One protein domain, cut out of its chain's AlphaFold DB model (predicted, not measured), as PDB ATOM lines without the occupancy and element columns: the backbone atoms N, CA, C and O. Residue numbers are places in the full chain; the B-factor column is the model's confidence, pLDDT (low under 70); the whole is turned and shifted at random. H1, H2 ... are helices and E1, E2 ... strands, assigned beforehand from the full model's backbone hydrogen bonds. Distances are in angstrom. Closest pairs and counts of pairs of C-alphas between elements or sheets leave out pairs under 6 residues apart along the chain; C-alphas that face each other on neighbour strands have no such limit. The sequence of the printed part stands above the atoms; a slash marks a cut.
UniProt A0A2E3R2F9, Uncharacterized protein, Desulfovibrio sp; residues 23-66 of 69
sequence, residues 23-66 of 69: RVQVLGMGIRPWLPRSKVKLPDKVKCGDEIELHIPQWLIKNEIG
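AT A GLANCE: This is residues 23 to 66 of the 69 residues of an uncharacterized protein of Desulfovibrio sp (UniProt A0A2E3R2F9). Three strands that form no paired sheet make a small body, with E1 and E2 on one side and the longer E3 across from them. The helix H1 lies at one end, and the unnamed stretch of residues 37 to 50 loops round the other. The printed part has 44 residues, in the order E1, E2, E3, H1, of mixed class; it is compact, with a radius of gyration of the C-alphas of 10.3 A and spans of 30 by 21 by 14 A.

IN THESE COORDINATES: Find C-alpha 23 at (14.637, -37.118, -25.243), where E1 begins, residues 23 to 26. E2 is residues 34 to 36; E3, residues 51 to 57, runs 18.3 A. H1, residues 58 to 65, runs 10.8 A to C-alpha 65 at (5.324, -44.139, -35.305).

HOW THE PARTS SIT: Look at Arg 23 and Trp 34, the closest C-alphas of E1 and E2, 4.4 A apart. E1 and E3 are near each other, as are E2 and H1. E2 and E3 are only just apart, closest 8.1 A; E1 and H1 are apart. E3 and H1 meet only through their link. In H1 every O i to N i+4 pair is within hydrogen-bond range.

THE WHOLE: The C-alphas farthest apart, Lys 45 and Gly 66, are 29.9 A apart. The printed part has no cut; the link E2 to E3 is long. Only residue 66 has pLDDT under 70.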
ATOM      1  N   ARG A  23      15.358 -37.486 -24.029       94.25
ATOM      2  CA  ARG A  23      14.637 -37.118 -25.243       94.25
ATOM      3  C   ARG A  23      15.624 -37.066 -26.390       94.25
ATOM      4  O   ARG A  23      16.589 -36.301 -26.338       94.25
ATOM      5  N   VAL A  24      15.360 -37.834 -27.436       94.69
ATOM      6  CA  VAL A  24      16.226 -37.885 -28.614       94.69
ATOM      7  C   VAL A  24      15.418 -37.690 -29.887       94.69
ATOM      8  O   VAL A  24      14.227 -37.973 -29.916       94.69
ATOM      9  N   GLN A  25      16.058 -37.213 -30.946       95.25
ATOM     10  CA  GLN A  25      15.547 -37.249 -32.309       95.25
ATOM     11  C   GLN A  25      16.178 -38.437 -33.027       95.25
ATOM     12  O   GLN A  25      17.399 -38.492 -33.135       95.25
ATOM     13  N   VAL A  26      15.372 -39.364 -33.541       93.94
ATOM     14  CA  VAL A  26      15.891 -40.484 -34.336       93.94
ATOM     15  C   VAL A  26      16.168 -39.996 -35.755       93.94
ATOM     16  O   VAL A  26      15.251 -39.586 -36.479       93.94
ATOM     17  N   LEU A  27      17.442 -40.008 -36.149       92.06
ATOM     18  CA  LEU A  27      17.875 -39.538 -37.459       92.06
ATOM     19  C   LEU A  27      17.353 -40.495 -38.539       92.06
ATOM     20  O   LEU A  27      17.429 -41.711 -38.398       92.06
ATOM     21  N   GLY A  28      16.772 -39.937 -39.601       88.69
ATOM     22  CA  GLY A  28      16.146 -40.699 -40.688       88.69
ATOM     23  C   GLY A  28      14.676 -41.078 -40.467       88.69
ATOM     24  O   GLY A  28      13.998 -41.377 -41.441       88.69
ATOM     25  N   MET A  29      14.154 -41.007 -39.234       88.88
ATOM     26  CA  MET A  29      12.738 -41.309 -38.944       88.88
ATOM     27  C   MET A  29      11.903 -40.072 -38.593       88.88
ATOM     28  O   MET A  29      10.681 -40.111 -38.675       88.88
ATOM     29  N   GLY A  30      12.532 -38.975 -38.156       86.56
ATOM     30  CA  GLY A  30      11.827 -37.734 -37.801       86.56
ATOM     31  C   GLY A  30      11.030 -37.787 -36.486       86.56
ATOM     32  O   GLY A  30      10.491 -36.764 -36.061       86.56
ATOM     33  N   ILE A  31      10.998 -38.936 -35.805       90.69
ATOM     34  CA  ILE A  31      10.383 -39.097 -34.481       90.69
ATOM     35  C   ILE A  31      11.278 -38.544 -33.369       90.69
ATOM     36  O   ILE A  31      12.506 -38.475 -33.499       90.69
ATOM     37  N   ARG A  32      10.652 -38.135 -32.259       93.88
ATOM     38  CA  ARG A  32      11.330 -37.491 -31.121       93.88
ATOM     39  C   ARG A  32      10.973 -38.137 -29.771       93.88
ATOM     40  O   ARG A  32      10.423 -37.438 -28.910       93.88
ATOM     41  N   PRO A  33      11.270 -39.439 -29.594       93.06
ATOM     42  CA  PRO A  33      10.839 -40.198 -28.431       93.06
ATOM     43  C   PRO A  33      11.575 -39.829 -27.145       93.06
ATOM     44  O   PRO A  33      12.723 -39.368 -27.146       93.06
ATOM     45  N   TRP A  34      10.920 -40.126 -26.024       92.88
ATOM     46  CA  TRP A  34      11.568 -40.234 -24.722       92.88
ATOM     47  C   TRP A  34      12.052 -41.666 -24.506       92.88
ATOM     48  O   TRP A  34      11.258 -42.598 -24.431       92.88
ATOM     49  N   LEU A  35      13.367 -41.835 -24.375       92.50
ATOM     50  CA  LEU A  35      14.004 -43.119 -24.104       92.50
ATOM     51  C   LEU A  35      14.247 -43.265 -22.597       92.50
ATOM     52  O   LEU A  35      15.118 -42.580 -22.054       92.50
ATOM     53  N   PRO A  36      13.508 -44.131 -21.886       92.31
ATOM     54  CA  PRO A  36      13.735 -44.348 -20.468       92.31
ATOM     55  C   PRO A  36      15.034 -45.129 -20.240       92.31
ATOM     56  O   PRO A  36      15.267 -46.171 -20.860       92.31
ATOM     57  N   ARG A  37      15.848 -44.668 -19.280       89.81
ATOM     58  CA  ARG A  37      17.124 -45.302 -18.888       89.81
ATOM     59  C   ARG A  37      16.954 -46.749 -18.401       89.81
ATOM     60  O   ARG A  37      17.896 -47.524 -18.458       89.81
ATOM     61  N   SER A  38      15.749 -47.138 -17.973       89.75
ATOM     62  CA  SER A  38      15.420 -48.512 -17.560       89.75
ATOM     63  C   SER A  38      15.139 -49.480 -18.715       89.75
ATOM     64  O   SER A  38      15.061 -50.685 -18.481       89.75
ATOM     65  N   LYS A  39      14.943 -48.986 -19.946       88.19
ATOM     66  CA  LYS A  39      14.617 -49.815 -21.126       88.19
ATOM     67  C   LYS A  39      15.644 -49.710 -22.248       88.19
ATOM     68  O   LYS A  39      15.631 -50.548 -23.146       88.19
ATOM     69  N   VAL A  40      16.502 -48.692 -22.218       89.12
ATOM     70  CA  VAL A  40      17.510 -48.429 -23.247       89.12
ATOM     71  C   VAL A  40      18.871 -48.274 -22.588       89.12
ATOM     72  O   VAL A  40      19.010 -47.560 -21.596       89.12
ATOM     73  N   LYS A  41      19.887 -48.918 -23.167       87.75
ATOM     74  CA  LYS A  41      21.273 -48.758 -22.731       87.75
ATOM     75  C   LYS A  41      21.797 -47.408 -23.224       87.75
ATOM     76  O   LYS A  41      22.209 -47.281 -24.373       87.75
ATOM     77  N   LEU A  42      21.723 -46.408 -22.354       86.88
ATOM     78  CA  LEU A  42      22.230 -45.057 -22.586       86.88
ATOM     79  C   LEU A  42      23.639 -44.915 -21.986       86.88
ATOM     80  O   LEU A  42      23.914 -45.542 -20.960       86.88
ATOM     81  N   PRO A  43      24.524 -44.098 -22.581       86.19
ATOM     82  CA  PRO A  43      25.794 -43.767 -21.950       86.19
ATOM     83  C   PRO A  43      25.580 -42.980 -20.647       86.19
ATOM     84  O   PRO A  43      24.579 -42.277 -20.486       86.19
ATOM     85  N   ASP A  44      26.529 -43.087 -19.713       82.44
ATOM     86  CA  ASP A  44      26.476 -42.401 -18.413       82.44
ATOM     87  C   ASP A  44      26.313 -40.887 -18.561       82.44
ATOM     88  O   ASP A  44      25.504 -40.268 -17.870       82.44
ATOM     89  N   LYS A  45      27.056 -40.304 -19.504       84.75
ATOM     90  CA  LYS A  45      27.044 -38.876 -19.801       84.75
ATOM     91  C   LYS A  45      26.521 -38.678 -21.216       84.75
ATOM     92  O   LYS A  45      27.188 -39.071 -22.170       84.75
ATOM     93  N   VAL A  46      25.356 -38.054 -21.337       87.62
ATOM     94  CA  VAL A  46      24.855 -37.502 -22.598       87.62
ATOM     95  C   VAL A  46      24.659 -36.003 -22.424       87.62
ATOM     96  O   VAL A  46      24.325 -35.535 -21.339       87.62
ATOM     97  N   LYS A  47      24.909 -35.217 -23.468       89.69
ATOM     98  CA  LYS A  47      24.635 -33.780 -23.471       89.69
ATOM     99  C   LYS A  47      23.663 -33.444 -24.587       89.69
ATOM    100  O   LYS A  47      23.580 -34.123 -25.605       89.69
ATOM    101  N   CYS A  48      22.917 -32.361 -24.394       92.25
ATOM    102  CA  CYS A  48      22.089 -31.809 -25.457       92.25
ATOM    103  C   CYS A  48      22.959 -31.477 -26.678       92.25
ATOM    104  O   CYS A  48      24.000 -30.837 -26.544       92.25
ATOM    105  N   GLY A  49      22.516 -31.916 -27.853       93.12
ATOM    106  CA  GLY A  49      23.216 -31.745 -29.119       93.12
ATOM    107  C   GLY A  49      24.080 -32.932 -29.538       93.12
ATOM    108  O   GLY A  49      24.406 -32.992 -30.720       93.12
ATOM    109  N   ASP A  50      24.392 -33.873 -28.639       93.88
ATOM    110  CA  ASP A  50      25.188 -35.059 -28.981       93.88
ATOM    111  C   ASP A  50      24.472 -35.938 -30.009       93.88
ATOM    112  O   ASP A  50      23.276 -36.210 -29.891       93.88
ATOM    113  N   GLU A  51      25.229 -36.434 -30.984       95.19
ATOM    114  CA  GLU A  51      24.784 -37.443 -31.940       95.19
ATOM    115  C   GLU A  51      25.433 -38.780 -31.584       95.19
ATOM    116  O   GLU A  51      26.652 -38.933 -31.653       95.19
ATOM    117  N   ILE A  52      24.618 -39.748 -31.166       93.19
ATOM    118  CA  ILE A  52      25.076 -41.050 -30.669       93.19
ATOM    119  C   ILE A  52      24.296 -42.189 -31.319       93.19
ATOM    120  O   ILE A  52      23.134 -42.041 -31.696       93.19
ATOM    121  N   GLU A  53      24.929 -43.350 -31.434       94.44
ATOM    122  CA  GLU A  53      24.259 -44.581 -31.842       94.44
ATOM    123  C   GLU A  53      23.746 -45.326 -30.604       94.44
ATOM    124  O   GLU A  53      24.507 -45.617 -29.682       94.44
ATOM    125  N   LEU A  54      22.442 -45.610 -30.562       92.31
ATOM    126  CA  LEU A  54      21.784 -46.318 -29.466       92.31
ATOM    127  C   LEU A  54      21.078 -47.571 -29.960       92.31
ATOM    128  O   LEU A  54      20.405 -47.565 -30.988       92.31
ATOM    129  N   HIS A  55      21.138 -48.626 -29.153       91.88
ATOM    130  CA  HIS A  55      20.320 -49.818 -29.349       91.88
ATOM    131  C   HIS A  55      18.949 -49.609 -28.710       91.88
ATOM    132  O   HIS A  55      18.800 -49.722 -27.492       91.88
ATOM    133  N   ILE A  56      17.944 -49.306 -29.532       91.38
ATOM    134  CA  ILE A  56      16.585 -49.012 -29.069       91.38
ATOM    135  C   ILE A  56      15.696 -50.240 -29.305       91.38
ATOM    136  O   ILE A  56      15.755 -50.833 -30.387       91.38
ATOM    137  N   PRO A  57      14.872 -50.653 -28.324       90.75
ATOM    138  CA  PRO A  57      13.884 -51.703 -28.529       90.75
ATOM    139  C   PRO A  57      12.902 -51.343 -29.646       90.75
ATOM    140  O   PRO A  57      12.311 -50.264 -29.635       90.75
ATOM    141  N   GLN A  58      12.678 -52.272 -30.577       87.81
ATOM    142  CA  GLN A  58      11.805 -52.045 -31.735       87.81
ATOM    143  C   GLN A  58      10.378 -51.653 -31.334       87.81
ATOM    144  O   GLN A  58       9.772 -50.805 -31.981       87.81
ATOM    145  N   TRP A  59       9.854 -52.220 -30.242       86.19
ATOM    146  CA  TRP A  59       8.515 -51.897 -29.739       86.19
ATOM    147  C   TRP A  59       8.372 -50.426 -29.325       86.19
ATOM    148  O   TRP A  59       7.298 -49.854 -29.466       86.19
ATOM    149  N   LEU A  60       9.456 -49.798 -28.858       87.44
ATOM    150  CA  LEU A  60       9.450 -48.401 -28.428       87.44
ATOM    151  C   LEU A  60       9.377 -47.468 -29.640       87.44
ATOM    152  O   LEU A  60       8.621 -46.505 -29.635       87.44
ATOM    153  N   ILE A  61      10.103 -47.810 -30.708       88.31
ATOM    154  CA  ILE A  61      10.038 -47.094 -31.985       88.31
ATOM    155  C   ILE A  61       8.657 -47.252 -32.628       88.31
ATOM    156  O   ILE A  61       8.065 -46.255 -33.027       88.31
ATOM    157  N   LYS A  62       8.122 -48.481 -32.671       84.50
ATOM    158  CA  LYS A  62       6.793 -48.784 -33.233       84.50
ATOM    159  C   LYS A  62       5.663 -48.008 -32.556       84.50
ATOM    160  O   LYS A  62       4.799 -47.464 -33.238       84.50
ATOM    161  N   ASN A  63       5.712 -47.902 -31.229       82.69
ATOM    162  CA  ASN A  63       4.727 -47.145 -30.460       82.69
ATOM    163  C   ASN A  63       4.727 -45.643 -30.808       82.69
ATOM    164  O   ASN A  63       3.693 -44.992 -30.727       82.69
ATOM    165  N   GLU A  64       5.872 -45.092 -31.220       84.25
ATOM    166  CA  GLU A  64       6.021 -43.667 -31.550       84.25
ATOM    167  C   GLU A  64       5.621 -43.333 -32.988       84.25
ATOM    168  O   GLU A  64       5.149 -42.232 -33.255       84.25
ATOM    169  N   ILE A  65       5.787 -44.279 -33.915       80.25
ATOM    170  CA  ILE A  65       5.324 -44.139 -35.305       80.25
ATOM    171  C   ILE A  65       3.825 -44.437 -35.464       80.25
ATOM    172  O   ILE A  65       3.281 -44.219 -36.543       80.25
ATOM    173  N   GLY A  66       3.150 -44.899 -34.406       68.00
ATOM    174  CA  GLY A  66       1.717 -45.202 -34.428       68.00
ATOM    175  C   GLY A  66       1.355 -46.445 -35.244       68.00
ATOM    176  O   GLY A  66       0.213 -46.567 -35.679       68.00
TER     177      GLY A  66